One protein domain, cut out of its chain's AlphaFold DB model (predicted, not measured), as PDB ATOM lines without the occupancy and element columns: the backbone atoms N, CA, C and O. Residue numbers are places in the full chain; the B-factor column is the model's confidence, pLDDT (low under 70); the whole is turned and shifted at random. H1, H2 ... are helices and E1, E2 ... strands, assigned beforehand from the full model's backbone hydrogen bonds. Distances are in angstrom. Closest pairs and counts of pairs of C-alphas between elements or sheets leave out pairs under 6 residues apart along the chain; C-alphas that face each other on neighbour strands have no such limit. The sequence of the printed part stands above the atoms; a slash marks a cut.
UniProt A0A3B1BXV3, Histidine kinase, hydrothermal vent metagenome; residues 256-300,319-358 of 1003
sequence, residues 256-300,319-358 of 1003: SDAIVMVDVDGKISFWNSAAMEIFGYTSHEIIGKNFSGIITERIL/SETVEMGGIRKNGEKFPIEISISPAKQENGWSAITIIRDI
ATOM      1  N   SER A 256     114.038 123.548 144.643       71.06
ATOM      2  CA  SER A 256     114.137 124.950 145.090       71.06
ATOM      3  C   SER A 256     115.575 125.464 145.183       71.06
ATOM      4  O   SER A 256     115.798 126.669 145.097       71.06
ATOM      5  N   ASP A 257     116.540 124.559 145.334       83.88
ATOM      6  CA  ASP A 257     117.963 124.887 145.339       83.88
ATOM      7  C   ASP A 257     118.544 124.782 143.925       83.88
ATOM      8  O   ASP A 257     118.110 123.971 143.093       83.88
ATOM      9  N   ALA A 258     119.557 125.601 143.642       85.75
ATOM     10  CA  ALA A 258     120.262 125.547 142.370       85.75
ATOM     11  C   ALA A 258     121.083 124.251 142.288       85.75
ATOM     12  O   ALA A 258     122.005 124.061 143.078       85.75
ATOM     13  N   ILE A 259     120.762 123.386 141.320       88.81
ATOM     14  CA  ILE A 259     121.496 122.148 141.027       88.81
ATOM     15  C   ILE A 259     122.315 122.361 139.759       88.81
ATOM     16  O   ILE A 259     121.776 122.608 138.673       88.81
ATOM     17  N   VAL A 260     123.628 122.230 139.905       87.44
ATOM     18  CA  VAL A 260     124.615 122.444 138.848       87.44
ATOM     19  C   VAL A 260     125.490 121.205 138.737       87.44
ATOM     20  O   VAL A 260     125.957 120.700 139.751       87.44
ATOM     21  N   MET A 261     125.733 120.707 137.523       84.88
ATOM     22  CA  MET A 261     126.731 119.654 137.306       84.88
ATOM     23  C   MET A 261     127.931 120.225 136.573       84.88
ATOM     24  O   MET A 261     127.773 121.009 135.635       84.88
ATOM     25  N   VAL A 262     129.118 119.828 137.013       81.88
ATOM     26  CA  VAL A 262     130.395 120.316 136.506       81.88
ATOM     27  C   VAL A 262     131.253 119.120 136.092       81.88
ATOM     28  O   VAL A 262     131.322 118.121 136.811       81.88
ATOM     29  N   ASP A 263     131.867 119.191 134.913       79.31
ATOM     30  CA  ASP A 263     132.782 118.160 134.418       79.31
ATOM     31  C   ASP A 263     134.169 118.220 135.095       79.31
ATOM     32  O   ASP A 263     134.455 119.104 135.906       79.31
ATOM     33  N   VAL A 264     135.048 117.264 134.764       71.38
ATOM     34  CA  VAL A 264     136.419 117.191 135.311       71.38
ATOM     35  C   VAL A 264     137.283 118.423 135.013       71.38
ATOM     36  O   VAL A 264     138.263 118.648 135.719       71.38
ATOM     37  N   ASP A 265     136.928 119.213 133.996       68.62
ATOM     38  CA  ASP A 265     137.643 120.424 133.583       68.62
ATOM     39  C   ASP A 265     137.038 121.696 134.215       68.62
ATOM     40  O   ASP A 265     137.431 122.820 133.881       68.62
ATOM     41  N   GLY A 266     136.074 121.545 135.130       70.00
ATOM     42  CA  GLY A 266     135.431 122.657 135.826       70.00
ATOM     43  C   GLY A 266     134.372 123.387 134.990       70.00
ATOM     44  O   GLY A 266     133.990 124.511 135.337       70.00
ATOM     45  N   LYS A 267     133.896 122.800 133.883       80.81
ATOM     46  CA  LYS A 267     132.860 123.393 133.025       80.81
ATOM     47  C   LYS A 267     131.475 122.882 133.381       80.81
ATOM     48  O   LYS A 267     131.268 121.700 133.638       80.81
ATOM     49  N   ILE A 268     130.506 123.788 133.348       85.88
ATOM     50  CA  ILE A 268     129.110 123.487 133.666       85.88
ATOM     51  C   ILE A 268     128.501 122.636 132.546       85.88
ATOM     52  O   ILE A 268     128.443 123.071 131.398       85.88
ATOM     53  N   SER A 269     128.022 121.440 132.876       85.06
ATOM     54  CA  SER A 269     127.372 120.502 131.950       85.06
ATOM     55  C   SER A 269     125.859 120.405 132.160       85.06
ATOM     56  O   SER A 269     125.132 120.071 131.226       85.06
ATOM     57  N   PHE A 270     125.364 120.752 133.351       87.19
ATOM     58  CA  PHE A 270     123.939 120.747 133.688       87.19
ATOM     59  C   PHE A 270     123.561 121.961 134.537       87.19
ATOM     60  O   PHE A 270     124.337 122.391 135.392       87.19
ATOM     61  N   TRP A 271     122.357 122.488 134.308       89.44
ATOM     62  CA  TRP A 271     121.856 123.705 134.940       89.44
ATOM     63  C   TRP A 271     120.333 123.646 135.092       89.44
ATOM     64  O   TRP A 271     119.616 123.685 134.085       89.44
ATOM     65  N   ASN A 272     119.834 123.520 136.326       86.94
ATOM     66  CA  ASN A 272     118.394 123.420 136.584       86.94
ATOM     67  C   ASN A 272     117.680 124.790 136.610       86.94
ATOM     68  O   ASN A 272     118.297 125.852 136.528       86.94
ATOM     69  N   SER A 273     116.349 124.768 136.714       85.25
ATOM     70  CA  SER A 273     115.489 125.961 136.767       85.25
ATOM     71  C   SER A 273     115.797 126.888 137.942       85.25
ATOM     72  O   SER A 273     115.948 128.088 137.727       85.25
ATOM     73  N   ALA A 274     115.975 126.352 139.149       85.50
ATOM     74  CA  ALA A 274     116.350 127.155 140.311       85.50
ATOM     75  C   ALA A 274     117.716 127.837 140.144       85.50
ATOM     76  O   ALA A 274     117.874 128.990 140.538       85.50
ATOM     77  N   ALA A 275     118.686 127.199 139.481       86.06
ATOM     78  CA  ALA A 275     119.950 127.847 139.135       86.06
ATOM     79  C   ALA A 275     119.747 129.026 138.164       86.06
ATOM     80  O   ALA A 275     120.413 130.058 138.305       86.06
ATOM     81  N   MET A 276     118.790 128.925 137.229       87.31
ATOM     82  CA  MET A 276     118.419 130.047 136.358       87.31
ATOM     83  C   MET A 276     117.831 131.220 137.143       87.31
ATOM     84  O   MET A 276     118.197 132.362 136.876       87.31
ATOM     85  N   GLU A 277     116.967 130.956 138.122       84.44
ATOM     86  CA  GLU A 277     116.358 131.998 138.958       84.44
ATOM     87  C   GLU A 277     117.369 132.643 139.915       84.44
ATOM     88  O   GLU A 277     117.439 133.868 140.020       84.44
ATOM     89  N   ILE A 278     118.198 131.831 140.577       85.75
ATOM     90  CA  ILE A 278     119.167 132.292 141.576       85.75
ATOM     91  C   ILE A 278     120.308 133.082 140.916       85.75
ATOM     92  O   ILE A 278     120.678 134.148 141.401       85.75
ATOM     93  N   PHE A 279     120.864 132.638 139.790       86.12
ATOM     94  CA  PHE A 279     122.013 133.328 139.179       86.12
ATOM     95  C   PHE A 279     121.649 134.206 137.974       86.12
ATOM     96  O   PHE A 279     122.468 135.023 137.545       86.12
ATOM     97  N   GLY A 280     120.440 134.078 137.421       83.06
ATOM     98  CA  GLY A 280     119.956 134.879 136.291       83.06
ATOM     99  C   GLY A 280     120.486 134.457 134.913       83.06
ATOM    100  O   GLY A 280     120.252 135.165 133.931       83.06
ATOM    101  N   TYR A 281     121.213 133.340 134.814       86.06
ATOM    102  CA  TYR A 281     121.676 132.769 133.543       86.06
ATOM    103  C   TYR A 281     120.725 131.685 133.044       86.06
ATOM    104  O   TYR A 281     120.320 130.822 133.817       86.06
ATOM    105  N   THR A 282     120.428 131.664 131.744       86.19
ATOM    106  CA  THR A 282     119.719 130.524 131.137       86.19
ATOM    107  C   THR A 282     120.672 129.348 130.898       86.19
ATOM    108  O   THR A 282     121.875 129.549 130.707       86.19
ATOM    109  N   SER A 283     120.151 128.116 130.853       83.19
ATOM    110  CA  SER A 283     120.968 126.905 130.643       83.19
ATOM    111  C   SER A 283     121.847 126.980 129.383       83.19
ATOM    112  O   SER A 283     123.031 126.659 129.433       83.19
ATOM    113  N   HIS A 284     121.320 127.503 128.274       83.00
ATOM    114  CA  HIS A 284     122.052 127.649 127.008       83.00
ATOM    115  C   HIS A 284     123.185 128.688 127.069       83.00
ATOM    116  O   HIS A 284     124.135 128.612 126.295       83.00
ATOM    117  N   GLU A 285     123.097 129.674 127.965       83.56
ATOM    118  CA  GLU A 285     124.101 130.735 128.103       83.56
ATOM    119  C   GLU A 285     125.280 130.340 129.001       83.56
ATOM    120  O   GLU A 285     126.340 130.978 128.925       83.56
ATOM    121  N   ILE A 286     125.078 129.367 129.895       84.56
ATOM    122  CA  ILE A 286     126.008 129.025 130.981       84.56
ATOM    123  C   ILE A 286     126.632 127.635 130.827       84.56
ATOM    124  O   ILE A 286     127.759 127.438 131.279       84.56
ATOM    125  N   ILE A 287     125.967 126.702 130.133       86.75
ATOM    126  CA  ILE A 287     126.557 125.402 129.794       86.75
ATOM    127  C   ILE A 287     127.844 125.614 128.979       86.75
ATOM    128  O   ILE A 287     127.895 126.402 128.035       86.75
ATOM    129  N   GLY A 288     128.910 124.923 129.379       78.69
ATOM    130  CA  GLY A 288     130.256 125.017 128.819       78.69
ATOM    131  C   GLY A 288     131.133 126.129 129.411       78.69
ATOM    132  O   GLY A 288     132.336 126.144 129.138       78.69
ATOM    133  N   LYS A 289     130.585 127.043 130.228       84.56
ATOM    134  CA  LYS A 289     131.376 128.056 130.952       84.56
ATOM    135  C   LYS A 289     131.960 127.482 132.240       84.56
ATOM    136  O   LYS A 289     131.451 126.507 132.787       84.56
ATOM    137  N   ASN A 290     133.049 128.090 132.712       81.69
ATOM    138  CA  ASN A 290     133.714 127.645 133.932       81.69
ATOM    139  C   ASN A 290     132.898 128.041 135.171       81.69
ATOM    140  O   ASN A 290     132.468 129.191 135.292       81.69
ATOM    141  N   PHE A 291     132.716 127.088 136.084       81.81
ATOM    142  CA  PHE A 291     131.955 127.271 137.317       81.81
ATOM    143  C   PHE A 291     132.538 128.358 138.238       81.81
ATOM    144  O   PHE A 291     131.792 129.041 138.936       81.81
ATOM    145  N   SER A 292     133.853 128.605 138.193       75.56
ATOM    146  CA  SER A 292     134.503 129.637 139.014       75.56
ATOM    147  C   SER A 292     134.034 131.065 138.707       75.56
ATOM    148  O   SER A 292     134.146 131.940 139.559       75.56
ATOM    149  N   GLY A 293     133.467 131.317 137.522       72.94
ATOM    150  CA  GLY A 293     133.054 132.656 137.093       72.94
ATOM    151  C   GLY A 293     131.796 133.207 137.777       72.94
ATOM    152  O   GLY A 293     131.488 134.384 137.596       72.94
ATOM    153  N   ILE A 294     131.063 132.381 138.533       79.94
ATOM    154  CA  ILE A 294     129.794 132.749 139.194       79.94
ATOM    155  C   ILE A 294     129.872 132.716 140.729       79.94
ATOM    156  O   ILE A 294     128.872 132.934 141.412       79.94
ATOM    157  N   ILE A 295     131.062 132.486 141.283       77.50
ATOM    158  CA  ILE A 295     131.337 132.460 142.722       77.50
ATOM    159  C   ILE A 295     132.475 133.439 143.054       77.50
ATOM    160  O   ILE A 295     133.354 133.693 142.235       77.50
ATOM    161  N   THR A 296     132.452 134.047 144.241       64.00
ATOM    162  CA  THR A 296     133.489 134.997 144.681       64.00
ATOM    163  C   THR A 296     134.697 134.286 145.283       64.00
ATOM    164  O   THR A 296     134.588 133.299 146.007       64.00
ATOM    165  N   GLU A 297     135.870 134.818 144.969       58.84
ATOM    166  CA  GLU A 297     137.178 134.238 145.242       58.84
ATOM    167  C   GLU A 297     137.499 134.198 146.749       58.84
ATOM    168  O   GLU A 297     137.892 135.195 147.353       58.84
ATOM    169  N   ARG A 298     137.316 133.024 147.372       46.31
ATOM    170  CA  ARG A 298     137.976 132.677 148.648       46.31
ATOM    171  C   ARG A 298     138.486 131.231 148.746       46.31
ATOM    172  O   ARG A 298     139.089 130.889 149.755       46.31
ATOM    173  N   ILE A 299     138.313 130.412 147.701       47.78
ATOM    174  CA  ILE A 299     138.837 129.029 147.626       47.78
ATOM    175  C   ILE A 299     139.991 128.896 146.605       47.78
ATOM    176  O   ILE A 299     140.650 127.868 146.550       47.78
ATOM    177  N   LEU A 300     140.337 129.937 145.835       47.09
ATOM    178  CA  LEU A 300     141.415 129.818 144.835       47.09
ATOM    179  C   LEU A 300     142.844 129.918 145.412       47.09
ATOM    180  O   LEU A 300     143.781 129.489 144.747       47.09
ATOM    181  N   SER A 319     129.621 115.241 152.161       52.91
ATOM    182  CA  SER A 319     129.459 116.530 151.486       52.91
ATOM    183  C   SER A 319     129.701 117.670 152.482       52.91
ATOM    184  O   SER A 319     128.877 117.887 153.374       52.91
ATOM    185  N   GLU A 320     130.796 118.418 152.349       54.94
ATOM    186  CA  GLU A 320     131.003 119.637 153.143       54.94
ATOM    187  C   GLU A 320     130.185 120.806 152.578       54.94
ATOM    188  O   GLU A 320     130.105 121.010 151.364       54.94
ATOM    189  N   THR A 321     129.556 121.572 153.473       62.25
ATOM    190  CA  THR A 321     128.762 122.763 153.133       62.25
ATOM    191  C   THR A 321     129.560 124.021 153.476       62.25
ATOM    192  O   THR A 321     130.066 124.137 154.592       62.25
ATOM    193  N   VAL A 322     129.685 124.966 152.541       70.06
ATOM    194  CA  VAL A 322     130.509 126.176 152.712       70.06
ATOM    195  C   VAL A 322     129.695 127.434 152.410       70.06
ATOM    196  O   VAL A 322     129.051 127.521 151.369       70.06
ATOM    197  N   GLU A 323     129.750 128.441 153.288       75.19
ATOM    198  CA  GLU A 323     129.199 129.775 153.010       75.19
ATOM    199  C   GLU A 323     130.227 130.638 152.253       75.19
ATOM    200  O   GLU A 323     131.366 130.825 152.688       75.19
ATOM    201  N   MET A 324     129.824 131.203 151.119       77.31
ATOM    202  CA  MET A 324     130.643 132.096 150.300       77.31
ATOM    203  C   MET A 324     129.784 133.161 149.607       77.31
ATOM    204  O   MET A 324     128.597 133.280 149.876       77.31
ATOM    205  N   GLY A 325     130.356 133.997 148.738       75.31
ATOM    206  CA  GLY A 325     129.554 134.909 147.915       75.31
ATOM    207  C   GLY A 325     129.325 134.343 146.515       75.31
ATOM    208  O   GLY A 325     130.269 133.870 145.886       75.31
ATOM    209  N   GLY A 326     128.103 134.425 146.009       82.88
ATOM    210  CA  GLY A 326     127.753 134.198 144.612       82.88
ATOM    211  C   GLY A 326     127.759 135.506 143.829       82.88
ATOM    212  O   GLY A 326     127.628 136.589 144.406       82.88
ATOM    213  N   ILE A 327     127.912 135.408 142.511       83.62
ATOM    214  CA  ILE A 327     127.817 136.539 141.585       83.62
ATOM    215  C   ILE A 327     126.660 136.260 140.626       83.62
ATOM    216  O   ILE A 327     126.709 135.318 139.835       83.62
ATOM    217  N   ARG A 328     125.607 137.079 140.688       86.19
ATOM    218  CA  ARG A 328     124.501 137.016 139.720       86.19
ATOM    219  C   ARG A 328     124.936 137.596 138.368       86.19
ATOM    220  O   ARG A 328     125.882 138.380 138.290       86.19
ATOM    221  N   LYS A 329     124.195 137.303 137.294       84.44
ATOM    222  CA  LYS A 329     124.444 137.828 135.932       84.44
ATOM    223  C   LYS A 329     124.536 139.360 135.856       84.44
ATOM    224  O   LYS A 329     125.249 139.886 135.005       84.44
ATOM    225  N   ASN A 330     123.829 140.078 136.729       79.44
ATOM    226  CA  ASN A 330     123.851 141.545 136.826       79.44
ATOM    227  C   ASN A 330     125.095 142.101 137.564       79.44
ATOM    228  O   ASN A 330     125.223 143.317 137.689       79.44
ATOM    229  N   GLY A 331     125.998 141.238 138.044       73.81
ATOM    230  CA  GLY A 331     127.199 141.602 138.803       73.81
ATOM    231  C   GLY A 331     126.980 141.761 140.311       73.81
ATOM    232  O   GLY A 331     127.927 142.077 141.033       73.81
ATOM    233  N   GLU A 332     125.761 141.540 140.804       81.44
ATOM    234  CA  GLU A 332     125.427 141.614 142.225       81.44
ATOM    235  C   GLU A 332     126.086 140.471 143.002       81.44
ATOM    236  O   GLU A 332     125.932 139.292 142.663       81.44
ATOM    237  N   LYS A 333     126.809 140.835 144.065       82.19
ATOM    238  CA  LYS A 333     127.376 139.883 145.021       82.19
ATOM    239  C   LYS A 333     126.366 139.626 146.128       82.19
ATOM    240  O   LYS A 333     125.933 140.568 146.785       82.19
ATOM    241  N   PHE A 334     126.052 138.363 146.366       83.25
ATOM    242  CA  PHE A 334     125.104 137.944 147.395       83.25
ATOM    243  C   PHE A 334     125.652 136.726 148.144       83.25
ATOM    244  O   PHE A 334     126.418 135.959 147.562       83.25
ATOM    245  N   PRO A 335     125.348 136.552 149.436       78.81
ATOM    246  CA  PRO A 335     125.853 135.416 150.190       78.81
ATOM    247  C   PRO A 335     125.107 134.129 149.794       78.81
ATOM    248  O   PRO A 335     123.876 134.088 149.774       78.81
ATOM    249  N   ILE A 336     125.870 133.082 149.497       82.00
ATOM    250  CA  ILE A 336     125.404 131.743 149.134       82.00
ATOM    251  C   ILE A 336     126.013 130.685 150.053       82.00
ATOM    252  O   ILE A 336     127.100 130.860 150.591       82.00
ATOM    253  N   GLU A 337     125.335 129.558 150.170       82.44
ATOM    254  CA  GLU A 337     125.811 128.319 150.775       82.44
ATOM    255  C   GLU A 337     125.919 127.260 149.663       82.44
ATOM    256  O   GLU A 337     125.006 127.138 148.848       82.44
ATOM    257  N   ILE A 338     127.040 126.540 149.571       81.19
ATOM    258  CA  ILE A 338     127.335 125.577 148.495       81.19
ATOM    259  C   ILE A 338     127.733 124.206 149.061       81.19
ATOM    260  O   ILE A 338     128.498 124.134 150.021       81.19
ATOM    261  N   SER A 339     127.243 123.125 148.445       79.81
ATOM    262  CA  SER A 339     127.601 121.724 148.728       79.81
ATOM    263  C   SER A 339     127.984 120.999 147.436       79.81
ATOM    264  O   SER A 339     127.318 121.181 146.417       79.81
ATOM    265  N   ILE A 340     129.052 120.195 147.451       78.56
ATOM    266  CA  ILE A 340     129.604 119.513 146.266       78.56
ATOM    267  C   ILE A 340     129.686 118.005 146.535       78.56
ATOM    268  O   ILE A 340     130.174 117.580 147.578       78.56
ATOM    269  N   SER A 341     129.217 117.178 145.598       74.69
ATOM    270  CA  SER A 341     129.233 115.710 145.682       74.69
ATOM    271  C   SER A 341     129.713 115.066 144.371       74.69
ATOM    272  O   SER A 341     129.287 115.492 143.296       74.69
ATOM    273  N   PRO A 342     130.572 114.032 144.400       73.12
ATOM    274  CA  PRO A 342     131.050 113.365 143.189       73.12
ATOM    275  C   PRO A 342     130.002 112.408 142.586       73.12
ATOM    276  O   PRO A 342     129.316 111.679 143.299       73.12
ATOM    277  N   ALA A 343     129.920 112.357 141.255       72.69
ATOM    278  CA  ALA A 343     129.052 111.472 140.478       72.69
ATOM    279  C   ALA A 343     129.824 110.828 139.310       72.69
ATOM    280  O   ALA A 343     130.602 111.483 138.617       72.69
ATOM    281  N   LYS A 344     129.618 109.528 139.070       67.44
ATOM    282  CA  LYS A 344     130.321 108.763 138.025       67.44
ATOM    283  C   LYS A 344     129.489 108.695 136.737       67.44
ATOM    284  O   LYS A 344     128.350 108.243 136.787       67.44
ATOM    285  N   GLN A 345     130.063 109.085 135.598       66.31
ATOM    286  CA  GLN A 345     129.459 108.987 134.259       66.31
ATOM    287  C   GLN A 345     130.230 108.012 133.346       66.31
ATOM    288  O   GLN A 345     131.341 107.592 133.673       66.31
ATOM    289  N   GLU A 346     129.667 107.666 132.176       57.12
ATOM    290  CA  GLU A 346     130.331 106.813 131.165       57.12
ATOM    291  C   GLU A 346     131.668 107.395 130.670       57.12
ATOM    292  O   GLU A 346     132.607 106.641 130.423       57.12
ATOM    293  N   ASN A 347     131.784 108.727 130.588       54.91
ATOM    294  CA  ASN A 347     132.964 109.427 130.064       54.91
ATOM    295  C   ASN A 347     133.893 110.019 131.145       54.91
ATOM    296  O   ASN A 347     134.828 110.745 130.808       54.91
ATOM    297  N   GLY A 348     133.677 109.720 132.431       66.31
ATOM    298  CA  GLY A 348     134.521 110.211 133.528       66.31
ATOM    299  C   GLY A 348     133.746 110.552 134.800       66.31
ATOM    300  O   GLY A 348     132.562 110.253 134.927       66.31
ATOM    301  N   TRP A 349     134.422 111.168 135.769       72.88
ATOM    302  CA  TRP A 349     133.780 111.700 136.975       72.88
ATOM    303  C   TRP A 349     133.208 113.098 136.712       72.88
ATOM    304  O   TRP A 349     133.686 113.838 135.860       72.88
ATOM    305  N   SER A 350     132.158 113.473 137.421       76.88
ATOM    306  CA  SER A 350     131.573 114.815 137.411       76.88
ATOM    307  C   SER A 350     131.207 115.193 138.840       76.88
ATOM    308  O   SER A 350     131.051 114.320 139.689       76.88
ATOM    309  N   ALA A 351     131.081 116.480 139.127       77.62
ATOM    310  CA  ALA A 351     130.634 116.967 140.424       77.62
ATOM    311  C   ALA A 351     129.199 117.493 140.308       77.62
ATOM    312  O   ALA A 351     128.896 118.264 139.399       77.62
ATOM    313  N   ILE A 352     128.318 117.066 141.211       82.69
ATOM    314  CA  ILE A 352     126.990 117.645 141.414       82.69
ATOM    315  C   ILE A 352     127.103 118.654 142.551       82.69
ATOM    316  O   ILE A 352     127.550 118.315 143.644       82.69
ATOM    317  N   THR A 353     126.672 119.878 142.293       82.81
ATOM    318  CA  THR A 353     126.769 121.010 143.206       82.81
ATOM    319  C   THR A 353     125.376 121.554 143.506       82.81
ATOM    320  O   THR A 353     124.623 121.860 142.580       82.81
ATOM    321  N   ILE A 354     125.044 121.694 144.789       85.50
ATOM    322  CA  ILE A 354     123.798 122.297 145.284       85.50
ATOM    323  C   ILE A 354     124.128 123.660 145.899       85.50
ATOM    324  O   ILE A 354     125.063 123.754 146.695       85.50
ATOM    325  N   ILE A 355     123.395 124.715 145.527       86.56
ATOM    326  CA  ILE A 355     123.658 126.096 145.965       86.56
ATOM    327  C   ILE A 355     122.380 126.769 146.485       86.56
ATOM    328  O   ILE A 355     121.341 126.733 145.820       86.56
ATOM    329  N   ARG A 356     122.484 127.448 147.634       83.38
ATOM    330  CA  ARG A 356     121.392 128.119 148.356       83.38
ATOM    331  C   ARG A 356     121.715 129.590 148.664       83.38
ATOM    332  O   ARG A 356     122.853 129.915 148.964       83.38
ATOM    333  N   ASP A 357     120.731 130.493 148.614       81.69
ATOM    334  CA  ASP A 357     120.874 131.935 148.929       81.69
ATOM    335  C   ASP A 357     120.541 132.229 150.409       81.69
ATOM    336  O   ASP A 357     119.460 131.866 150.880       81.69
ATOM    337  N   ILE A 358     121.434 132.913 151.141       76.75
ATOM    338  CA  ILE A 358     121.293 133.187 152.590       76.75
ATOM    339  C   ILE A 358     121.104 134.679 152.942       76.75
ATOM    340  O   ILE A 358     121.186 135.066 154.109       76.75
TER     341      ILE A 358
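Overview. This is residues 256 to 300 and 319 to 358 of the 1003 residues of the protein "Histidine kinase" of hydrothermal vent metagenome (UniProt A0A3B1BXV3). A strongly twisted sheet of five antiparallel strands is built round the long hairpin of E4 and E5, which makes the longest axis; the short strands E1 and E2 lie along one side of this hairpin and E3 along the other. Three short helices follow one another along the chain between E2 and the cut, joined by loops: H1 packs across E1 on one face, H3 lies on the opposite face with its ends near the edge strands E2 and E3, and H2 only grazes the sheet beside E2. The printed part has 85 residues, with E1, E2, H1, H2, H3, E3, E4 and E5 in that order along the chain; the sheet runs E2, E1, E5, E4, E3. The class is mixed, helices and strands. The whole is compact, with a radius of gyration of the C-alphas of 12.1 A and spans of 36 by 29 by 26 A.

Arrangement. Start at the hairpin of E4, residues 333 to 345, and E5, residues 348 to 357, where N 341 and O 352 are within hydrogen-bond range at 2.8 A. E4 bends by 65 degrees at residue 336. Beside E4 find E3, residues 321 to 327, an edge strand; N 324 and O 336 are 2.8 A apart, and the angle between the two strands' directions is 119 degrees. E3, E4 and E5 form a meander, each strand the antiparallel neighbour of the one before. On the other side of E5 comes E1, residues 258 to 262, at 155 degrees, with N 260 and O 353 at 2.9 A. E2, residues 268 to 271, is the other edge strand and forms a hairpin with E1; look there for N 269 and O 261 at 2.8 A. From edge to edge the strands' lines turn by 90 degrees. Now look for H1, residues 273 to 279, on the sheet at a height of 7.5 A. It lies only just over E1, with 3 of its 7 C-alphas, and runs across the strands at 76 degrees to E1 on the local plane; the closest C-alphas of the two are those of Ala 258 and Ala 275, 4.0 A apart. H3, residues 291 to 294, is on the opposite face, over none of the strands, at a height of 4.2 A, only just above the sheet's level; its closest C-alpha pair with E3 is Ile 294 and Ile 327, 4.9 A. H2, residues 283 to 286, only grazes the sheet, and its closest C-alpha pair with E2 is Trp 271 and Ser 283, 5.4 A. H1 and H2 are close but not clearly touching, with the C-alphas of Met 276 and Ser 283 at 7.0 A, while H2 and H3 are apart. In H1 every O i to N i+4 pair is within hydrogen-bond range; H2 and H3 are too short for such a pair, and each has its one O i to N i+3 pair within range.

Along the chain. Find C-alpha 258 at (120.262, 125.547, 142.370), where E1 begins; it is 12.8 A long, and E2 is 7.4 A. H1 measures 10.1 A, H2 5.5 A and H3 6.2 A. E3 is 18.0 A long. E4 runs 32.8 A from C-alpha 333 at (127.376, 139.883, 145.021), and E5 runs 29.9 A to C-alpha 357 at (120.874, 131.935, 148.929).

Size, cuts and confidence. The C-alphas of Glu 332 and Glu 346 are the two farthest apart, at 36.8 A. Residues 301 to 318 are not printed, and C-alphas 300 and 319 are 19.1 A apart across this cut, which falls in the link from H3 to E3. The links that are printed whole are tight. The mean pLDDT of the printed part is 77.5; 14 residues are under 70, namely residue 265 and residues 296 to 300, 319 to 321 and 344 to 348.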